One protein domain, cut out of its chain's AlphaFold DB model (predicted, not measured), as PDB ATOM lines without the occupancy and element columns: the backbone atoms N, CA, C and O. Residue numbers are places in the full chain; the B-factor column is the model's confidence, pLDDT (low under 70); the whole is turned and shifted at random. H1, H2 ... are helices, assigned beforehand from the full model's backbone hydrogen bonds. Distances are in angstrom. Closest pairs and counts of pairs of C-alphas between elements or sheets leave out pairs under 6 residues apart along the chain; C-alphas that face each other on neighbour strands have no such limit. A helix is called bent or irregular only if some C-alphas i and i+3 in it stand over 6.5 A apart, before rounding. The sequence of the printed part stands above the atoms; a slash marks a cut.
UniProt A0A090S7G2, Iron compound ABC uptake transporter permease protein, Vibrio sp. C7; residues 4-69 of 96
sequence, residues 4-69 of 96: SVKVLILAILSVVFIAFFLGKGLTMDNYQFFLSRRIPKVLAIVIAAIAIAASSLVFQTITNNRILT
ATOM      1  N   SER A   4      96.286   2.506 154.234       88.88
ATOM      2  CA  SER A   4      95.286   3.449 154.751       88.88
ATOM      3  C   SER A   4      93.954   3.393 153.994       88.88
ATOM      4  O   SER A   4      92.899   3.536 154.598       88.88
ATOM      5  N   VAL A   5      93.987   3.133 152.681       92.81
ATOM      6  CA  VAL A   5      92.773   3.007 151.859       92.81
ATOM      7  C   VAL A   5      92.037   1.708 152.188       92.81
ATOM      8  O   VAL A   5      90.817   1.711 152.286       92.81
ATOM      9  N   LYS A   6      92.765   0.609 152.430       91.69
ATOM     10  CA  LYS A   6      92.157  -0.669 152.836       91.69
ATOM     11  C   LYS A   6      91.452  -0.546 154.190       91.69
ATOM     12  O   LYS A   6      90.320  -0.995 154.322       91.69
ATOM     13  N   VAL A   7      92.097   0.098 155.166       92.38
ATOM     14  CA  VAL A   7      91.510   0.344 156.496       92.38
ATOM     15  C   VAL A   7      90.264   1.221 156.389       92.38
ATOM     16  O   VAL A   7      89.247   0.901 156.996       92.38
ATOM     17  N   LEU A   8      90.308   2.277 155.571       94.19
ATOM     18  CA  LEU A   8      89.159   3.154 155.357       94.19
ATOM     19  C   LEU A   8      87.967   2.405 154.741       94.19
ATOM     20  O   LEU A   8      86.847   2.545 155.221       94.19
ATOM     21  N   ILE A   9      88.206   1.576 153.719       95.00
ATOM     22  CA  ILE A   9      87.158   0.761 153.087       95.00
ATOM     23  C   ILE A   9      86.522  -0.190 154.109       95.00
ATOM     24  O   ILE A   9      85.298  -0.263 154.194       95.00
ATOM     25  N   LEU A  10      87.336  -0.888 154.908       92.50
ATOM     26  CA  LEU A  10      86.843  -1.803 155.941       92.50
ATOM     27  C   LEU A  10      86.047  -1.071 157.030       92.50
ATOM     28  O   LEU A  10      85.016  -1.572 157.471       92.50
ATOM     29  N   ALA A  11      86.483   0.126 157.435       92.06
ATOM     30  CA  ALA A  11      85.765   0.941 158.411       92.06
ATOM     31  C   ALA A  11      84.384   1.370 157.891       92.06
ATOM     32  O   ALA A  11      83.386   1.202 158.592       92.06
ATOM     33  N   ILE A  12      84.310   1.858 156.647       94.50
ATOM     34  CA  ILE A  12      83.041   2.237 156.008       94.50
ATOM     35  C   ILE A  12      82.116   1.021 155.909       94.50
ATOM     36  O   ILE A  12      80.946   1.103 156.279       94.50
ATOM     37  N   LEU A  13      82.645  -0.121 155.469       95.12
ATOM     38  CA  LEU A  13      81.875  -1.353 155.333       95.12
ATOM     39  C   LEU A  13      81.283  -1.814 156.677       95.12
ATOM     40  O   LEU A  13      80.105  -2.163 156.740       95.12
ATOM     41  N   SER A  14      82.058  -1.754 157.764       90.81
ATOM     42  CA  SER A  14      81.572  -2.067 159.114       90.81
ATOM     43  C   SER A  14      80.425  -1.154 159.548       90.81
ATOM     44  O   SER A  14      79.426  -1.637 160.081       90.81
ATOM     45  N   VAL A  15      80.520   0.154 159.286       92.25
ATOM     46  CA  VAL A  15      79.446   1.107 159.611       92.25
ATOM     47  C   VAL A  15      78.175   0.797 158.818       92.25
ATOM     48  O   VAL A  15      77.085   0.806 159.389       92.25
ATOM     49  N   VAL A  16      78.299   0.449 157.533       93.81
ATOM     50  CA  VAL A  16      77.160   0.047 156.692       93.81
ATOM     51  C   VAL A  16      76.468  -1.199 157.254       93.81
ATOM     52  O   VAL A  16      75.241  -1.219 157.360       93.81
ATOM     53  N   PHE A  17      77.222  -2.214 157.681       90.81
ATOM     54  CA  PHE A  17      76.641  -3.411 158.296       90.81
ATOM     55  C   PHE A  17      75.957  -3.125 159.635       90.81
ATOM     56  O   PHE A  17      74.879  -3.663 159.891       90.81
ATOM     57  N   ILE A  18      76.534  -2.258 160.471       88.69
ATOM     58  CA  ILE A  18      75.906  -1.823 161.726       88.69
ATOM     59  C   ILE A  18      74.588  -1.098 161.435       88.69
ATOM     60  O   ILE A  18      73.571  -1.405 162.055       88.69
ATOM     61  N   ALA A  19      74.579  -0.181 160.464       86.50
ATOM     62  CA  ALA A  19      73.378   0.540 160.055       86.50
ATOM     63  C   ALA A  19      72.304  -0.411 159.507       86.50
ATOM     64  O   ALA A  19      71.137  -0.292 159.874       86.50
ATOM     65  N   PHE A  20      72.690  -1.406 158.705       88.25
ATOM     66  CA  PHE A  20      71.775  -2.436 158.214       88.25
ATOM     67  C   PHE A  20      71.213  -3.303 159.353       88.25
ATOM     68  O   PHE A  20      70.014  -3.574 159.399       88.25
ATOM     69  N   PHE A  21      72.053  -3.704 160.312       84.44
ATOM     70  CA  PHE A  21      71.638  -4.485 161.480       84.44
ATOM     71  C   PHE A  21      70.674  -3.712 162.388       84.44
ATOM     72  O   PHE A  21      69.687  -4.271 162.878       84.44
ATOM     73  N   LEU A  22      70.928  -2.421 162.599       81.44
ATOM     74  CA  LEU A  22      70.023  -1.550 163.338       81.44
ATOM     75  C   LEU A  22      68.723  -1.337 162.557       81.44
ATOM     76  O   LEU A  22      67.662  -1.509 163.144       81.44
ATOM     77  N   GLY A  23      68.821  -1.076 161.248       77.38
ATOM     78  CA  GLY A  23      67.741  -0.730 160.316       77.38
ATOM     79  C   GLY A  23      66.775  -1.859 159.931       77.38
ATOM     80  O   GLY A  23      65.642  -1.601 159.520       77.38
ATOM     81  N   LYS A  24      67.177  -3.128 160.059       77.50
ATOM     82  CA  LYS A  24      66.348  -4.255 159.611       77.50
ATOM     83  C   LYS A  24      65.140  -4.486 160.531       77.50
ATOM     84  O   LYS A  24      65.304  -4.867 161.695       77.50
ATOM     85  N   GLY A  25      63.932  -4.358 159.978       68.50
ATOM     86  CA  GLY A  25      62.677  -4.710 160.653       68.50
ATOM     87  C   GLY A  25      62.174  -3.670 161.656       68.50
ATOM     88  O   GLY A  25      61.508  -4.038 162.620       68.50
ATOM     89  N   LEU A  26      62.519  -2.392 161.464       69.50
ATOM     90  CA  LEU A  26      61.889  -1.298 162.201       69.50
ATOM     91  C   LEU A  26      60.488  -1.003 161.652       69.50
ATOM     92  O   LEU A  26      60.335  -0.658 160.484       69.50
ATOM     93  N   THR A  27      59.500  -1.053 162.537       67.94
ATOM     94  CA  THR A  27      58.151  -0.507 162.329       67.94
ATOM     95  C   THR A  27      57.968   0.676 163.283       67.94
ATOM     96  O   THR A  27      58.550   0.657 164.371       67.94
ATOM     97  N   MET A  28      57.176   1.687 162.905       64.06
ATOM     98  CA  MET A  28      57.012   2.939 163.670       64.06
ATOM     99  C   MET A  28      56.613   2.720 165.141       64.06
ATOM    100  O   MET A  28      57.099   3.444 166.003       64.06
ATOM    101  N   ASP A  29      55.854   1.666 165.451       68.00
ATOM    102  CA  ASP A  29      55.433   1.356 166.829       68.00
ATOM    103  C   ASP A  29      56.489   0.631 167.682       68.00
ATOM    104  O   ASP A  29      56.474   0.720 168.905       68.00
ATOM    105  N   ASN A  30      57.441  -0.081 167.069       71.56
ATOM    106  CA  ASN A  30      58.387  -0.945 167.796       71.56
ATOM    107  C   ASN A  30      59.834  -0.433 167.775       71.56
ATOM    108  O   ASN A  30      60.742  -1.078 168.313       71.56
ATOM    109  N   TYR A  31      60.070   0.720 167.146       73.56
ATOM    110  CA  TYR A  31      61.409   1.234 166.882       73.56
ATOM    111  C   TYR A  31      62.218   1.421 168.180       73.56
ATOM    112  O   TYR A  31      63.367   0.986 168.252       73.56
ATOM    113  N   GLN A  32      61.604   1.974 169.234       73.56
ATOM    114  CA  GLN A  32      62.280   2.236 170.510       73.56
ATOM    115  C   GLN A  32      62.724   0.949 171.208       73.56
ATOM    116  O   GLN A  32      63.851   0.868 171.697       73.56
ATOM    117  N   PHE A  33      61.876  -0.081 171.214       74.06
ATOM    118  CA  PHE A  33      62.177  -1.347 171.879       74.06
ATOM    119  C   PHE A  33      63.314  -2.107 171.183       74.06
ATOM    120  O   PHE A  33      64.251  -2.581 171.833       74.06
ATOM    121  N   PHE A  34      63.278  -2.187 169.848       75.69
ATOM    122  CA  PHE A  34      64.333  -2.856 169.089       75.69
ATOM    123  C   PHE A  34      65.660  -2.091 169.137       75.69
ATOM    124  O   PHE A  34      66.704  -2.726 169.304       75.69
ATOM    125  N   LEU A  35      65.649  -0.755 169.048       77.06
ATOM    126  CA  LEU A  35      66.878   0.042 169.138       77.06
ATOM    127  C   LEU A  35      67.493  -0.019 170.533       77.06
ATOM    128  O   LEU A  35      68.696  -0.249 170.641       77.06
ATOM    129  N   SER A  36      66.677   0.088 171.585       82.81
ATOM    130  CA  SER A  36      67.142   0.008 172.974       82.81
ATOM    131  C   SER A  36      67.859  -1.314 173.276       82.81
ATOM    132  O   SER A  36      68.813  -1.343 174.042       82.81
ATOM    133  N   ARG A  37      67.492  -2.415 172.605       80.56
ATOM    134  CA  ARG A  37      68.197  -3.704 172.741       80.56
ATOM    135  C   ARG A  37      69.407  -3.870 171.825       80.56
ATOM    136  O   ARG A  37      70.338  -4.593 172.179       80.56
ATOM    137  N   ARG A  38      69.382  -3.294 170.620       84.75
ATOM    138  CA  ARG A  38      70.436  -3.502 169.610       84.75
ATOM    139  C   ARG A  38      71.615  -2.553 169.796       84.75
ATOM    140  O   ARG A  38      72.749  -2.985 169.612       84.75
ATOM    141  N   ILE A  39      71.368  -1.309 170.205       86.25
ATOM    142  CA  ILE A  39      72.423  -0.311 170.423       86.25
ATOM    143  C   ILE A  39      73.412  -0.775 171.506       86.25
ATOM    144  O   ILE A  39      74.608  -0.813 171.209       86.25
ATOM    145  N   PRO A  40      72.980  -1.237 172.701       90.06
ATOM    146  CA  PRO A  40      73.910  -1.730 173.716       90.06
ATOM    147  C   PRO A  40      74.722  -2.938 173.251       90.06
ATOM    148  O   PRO A  40      75.893  -3.048 173.596       90.06
ATOM    149  N   LYS A  41      74.144  -3.823 172.424       88.44
ATOM    150  CA  LYS A  41      74.876  -4.965 171.849       88.44
ATOM    151  C   LYS A  41      76.003  -4.510 170.930       88.44
ATOM    152  O   LYS A  41      77.116  -5.008 171.050       88.44
ATOM    153  N   VAL A  42      75.728  -3.566 170.030       91.75
ATOM    154  CA  VAL A  42      76.756  -3.020 169.129       91.75
ATOM    155  C   VAL A  42      77.846  -2.317 169.936       91.75
ATOM    156  O   VAL A  42      79.024  -2.562 169.696       91.75
ATOM    157  N   LEU A  43      77.473  -1.508 170.934       91.94
ATOM    158  CA  LEU A  43      78.438  -0.849 171.818       91.94
ATOM    159  C   LEU A  43      79.314  -1.861 172.567       91.94
ATOM    160  O   LEU A  43      80.533  -1.705 172.584       91.94
ATOM    161  N   ALA A  44      78.722  -2.924 173.116       93.19
ATOM    162  CA  ALA A  44      79.464  -3.987 173.787       93.19
ATOM    163  C   ALA A  44      80.476  -4.665 172.846       93.19
ATOM    164  O   ALA A  44      81.625  -4.867 173.233       93.19
ATOM    165  N   ILE A  45      80.086  -4.952 171.597       92.81
ATOM    166  CA  ILE A  45      80.985  -5.531 170.585       92.81
ATOM    167  C   ILE A  45      82.143  -4.576 170.265       92.81
ATOM    168  O   ILE A  45      83.284  -5.020 170.182       92.81
ATOM    169  N   VAL A  46      81.877  -3.275 170.107       93.88
ATOM    170  CA  VAL A  46      82.917  -2.274 169.803       93.88
ATOM    171  C   VAL A  46      83.931  -2.171 170.941       93.88
ATOM    172  O   VAL A  46      85.136  -2.208 170.695       93.88
ATOM    173  N   ILE A  47      83.456  -2.092 172.186       95.44
ATOM    174  CA  ILE A  47      84.321  -2.034 173.372       95.44
ATOM    175  C   ILE A  47      85.168  -3.308 173.470       95.44
ATOM    176  O   ILE A  47      86.384  -3.227 173.647       95.44
ATOM    177  N   ALA A  48      84.550  -4.480 173.289       93.38
ATOM    178  CA  ALA A  48      85.258  -5.755 173.296       93.38
ATOM    179  C   ALA A  48      86.322  -5.829 172.188       93.38
ATOM    180  O   ALA A  48      87.454  -6.225 172.453       93.38
ATOM    181  N   ALA A  49      86.005  -5.388 170.967       92.19
ATOM    182  CA  ALA A  49      86.947  -5.385 169.849       92.19
ATOM    183  C   ALA A  49      88.181  -4.508 170.125       92.19
ATOM    184  O   ALA A  49      89.306  -4.928 169.847       92.19
ATOM    185  N   ILE A  50      87.990  -3.322 170.715       94.25
ATOM    186  CA  ILE A  50      89.092  -2.433 171.120       94.25
ATOM    187  C   ILE A  50      89.961  -3.111 172.184       94.25
ATOM    188  O   ILE A  50      91.185  -3.116 172.058       94.25
ATOM    189  N   ALA A  51      89.345  -3.723 173.198       93.25
ATOM    190  CA  ALA A  51      90.066  -4.421 174.259       93.25
ATOM    191  C   ALA A  51      90.892  -5.605 173.721       93.25
ATOM    192  O   ALA A  51      92.061  -5.757 174.076       93.25
ATOM    193  N   ILE A  52      90.322  -6.407 172.815       91.94
ATOM    194  CA  ILE A  52      91.004  -7.546 172.179       91.94
ATOM    195  C   ILE A  52      92.178  -7.070 171.316       91.94
ATOM    196  O   ILE A  52      93.265  -7.655 171.375       91.94
ATOM    197  N   ALA A  53      91.991  -5.998 170.539       92.00
ATOM    198  CA  ALA A  53      93.047  -5.426 169.708       92.00
ATOM    199  C   ALA A  53      94.201  -4.871 170.558       92.00
ATOM    200  O   ALA A  53      95.364  -5.159 170.273       92.00
ATOM    201  N   ALA A  54      93.886  -4.133 171.628       93.50
ATOM    202  CA  ALA A  54      94.878  -3.598 172.556       93.50
ATOM    203  C   ALA A  54      95.654  -4.718 173.262       93.50
ATOM    204  O   ALA A  54      96.883  -4.700 173.269       93.50
ATOM    205  N   SER A  55      94.947  -5.728 173.782       91.81
ATOM    206  CA  SER A  55      95.560  -6.905 174.406       91.81
ATOM    207  C   SER A  55      96.510  -7.608 173.433       91.81
ATOM    208  O   SER A  55      97.684  -7.800 173.741       91.81
ATOM    209  N   SER A  56      96.054  -7.884 172.208       92.31
ATOM    210  CA  SER A  56      96.877  -8.526 171.176       92.31
ATOM    211  C   SER A  56      98.142  -7.726 170.864       92.31
ATOM    212  O   SER A  56      99.224  -8.298 170.849       92.31
ATOM    213  N   LEU A  57      98.043  -6.406 170.679       93.00
ATOM    214  CA  LEU A  57      99.213  -5.560 170.416       93.00
ATOM    215  C   LEU A  57     100.217  -5.578 171.573       93.00
ATOM    216  O   LEU A  57     101.421  -5.685 171.332       93.00
ATOM    217  N   VAL A  58      99.744  -5.509 172.819       92.19
ATOM    218  CA  VAL A  58     100.604  -5.576 174.010       92.19
ATOM    219  C   VAL A  58     101.316  -6.926 174.082       92.19
ATOM    220  O   VAL A  58     102.539  -6.961 174.201       92.19
ATOM    221  N   PHE A  59     100.589  -8.036 173.923       88.56
ATOM    222  CA  PHE A  59     101.180  -9.376 173.940       88.56
ATOM    223  C   PHE A  59     102.190  -9.583 172.810       88.56
ATOM    224  O   PHE A  59     103.288 -10.082 173.063       88.56
ATOM    225  N   GLN A  60     101.866  -9.149 171.590       93.12
ATOM    226  CA  GLN A  60     102.778  -9.221 170.443       93.12
ATOM    227  C   GLN A  60     104.045  -8.390 170.673       93.12
ATOM    228  O   GLN A  60     105.128  -8.806 170.265       93.12
ATOM    229  N   THR A  61     103.923  -7.239 171.348       92.12
ATOM    230  CA  THR A  61     105.056  -6.357 171.668       92.12
ATOM    231  C   THR A  61     105.957  -6.970 172.739       92.12
ATOM    232  O   THR A  61     107.168  -7.011 172.555       92.12
ATOM    233  N   ILE A  62     105.380  -7.496 173.826       92.38
ATOM    234  CA  ILE A  62     106.137  -8.114 174.930       92.38
ATOM    235  C   ILE A  62     106.868  -9.374 174.457       92.38
ATOM    236  O   ILE A  62     108.036  -9.576 174.773       92.38
ATOM    237  N   THR A  63     106.186 -10.224 173.691       90.00
ATOM    238  CA  THR A  63     106.741 -11.510 173.237       90.00
ATOM    239  C   THR A  63     107.556 -11.403 171.953       90.00
ATOM    240  O   THR A  63     108.122 -12.399 171.508       90.00
ATOM    241  N   ASN A  64     107.618 -10.209 171.355       90.25
ATOM    242  CA  ASN A  64     108.252  -9.952 170.063       90.25
ATOM    243  C   ASN A  64     107.789 -10.941 168.971       90.25
ATOM    244  O   ASN A  64     108.554 -11.374 168.112       90.25
ATOM    245  N   ASN A  65     106.513 -11.335 169.023       86.19
ATOM    246  CA  ASN A  65     105.931 -12.322 168.125       86.19
ATOM    247  C   ASN A  65     104.590 -11.820 167.590       86.19
ATOM    248  O   ASN A  65     103.595 -11.764 168.305       86.19
ATOM    249  N   ARG A  66     104.554 -11.493 166.295       84.25
ATOM    250  CA  ARG A  66     103.373 -10.930 165.615       84.25
ATOM    251  C   ARG A  66     102.220 -11.914 165.418       84.25
ATOM    252  O   ARG A  66     101.126 -11.482 165.073       84.25
ATOM    253  N   ILE A  67     102.456 -13.212 165.592       85.31
ATOM    254  CA  ILE A  67     101.424 -14.249 165.445       85.31
ATOM    255  C   ILE A  67     100.727 -14.498 166.787       85.31
ATOM    256  O   ILE A  67      99.611 -15.008 166.822       85.31
ATOM    257  N   LEU A  68     101.353 -14.110 167.900       83.12
ATOM    258  CA  LEU A  68     100.853 -14.428 169.225       83.12
ATOM    259  C   LEU A  68      99.661 -13.535 169.582       83.12
ATOM    260  O   LEU A  68      99.778 -12.319 169.701       83.12
ATOM    261  N   THR A  69      98.497 -14.142 169.767       89.62
ATOM    262  CA  THR A  69      97.327 -13.490 170.364       89.62
ATOM    263  C   THR A  69      97.020 -14.164 171.700       89.62
ATOM    264  O   THR A  69      97.374 -15.335 171.879       89.62
TER     265      THR A  69
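AT A GLANCE: This is residues 4 to 69 of the 96 residues of the protein "Iron compound ABC uptake transporter permease protein" of Vibrio sp. C7 (UniProt A0A090S7G2). Picture an open helical hairpin, a narrow V with unequal arms: the long helix H2 makes the long axis, and the shorter H1 meets it near the link and then spreads away from it, its residues 4 to 17 sticking out free. At the far end of H2 the closing stretch, residues 63 to 69, folds back beside the helix's last turns. The printed part has 66 residues with two named helices, H1 then H2, and no named strand; the class is all helix. It is only just extended, close to loose, with a radius of gyration of the C-alphas of 16.7 A and spans of 54 by 25 by 12 A.

HOW THE PARTS SIT: Start from H2, residues 31 to 62, and look at its residues 35 to 42, with which alone it touches H1, residues 4 to 23. There the two helices touch, H1 with residues 18 to 22 alone; the closest C-alphas are those of Leu 22 and Arg 38, 6.6 A apart. They run opposite ways at a shallow tilt of 29 degrees and form a helical hairpin. In H2, residues 43 to 51 stand free. Each O i to N i+4 pair of H1 is within hydrogen-bond range, and 26 of 28 are in H2.

IN THESE COORDINATES: Find C-alpha 31 at (61.409, 1.234, 166.882); from there H2 runs 46.4 A to C-alpha 62 at (106.137, -8.114, 174.930). It is neither bent nor irregular, but only just: C-alphas 37 and 40 are 6.1 A apart. H1 begins at C-alpha 4, (95.286, 3.449, 154.751), and runs 28.4 A to Gly 23.

THE WHOLE: Look to Asp 29 and Asn 64 for the two C-alphas farthest apart, 54.1 A. The printed part has no cut, and the link from H1 to H2, 7 residues, is short. Mean pLDDT of the printed part is 86.8; the model's confidence is under 70 at residues 25 to 29, within that link.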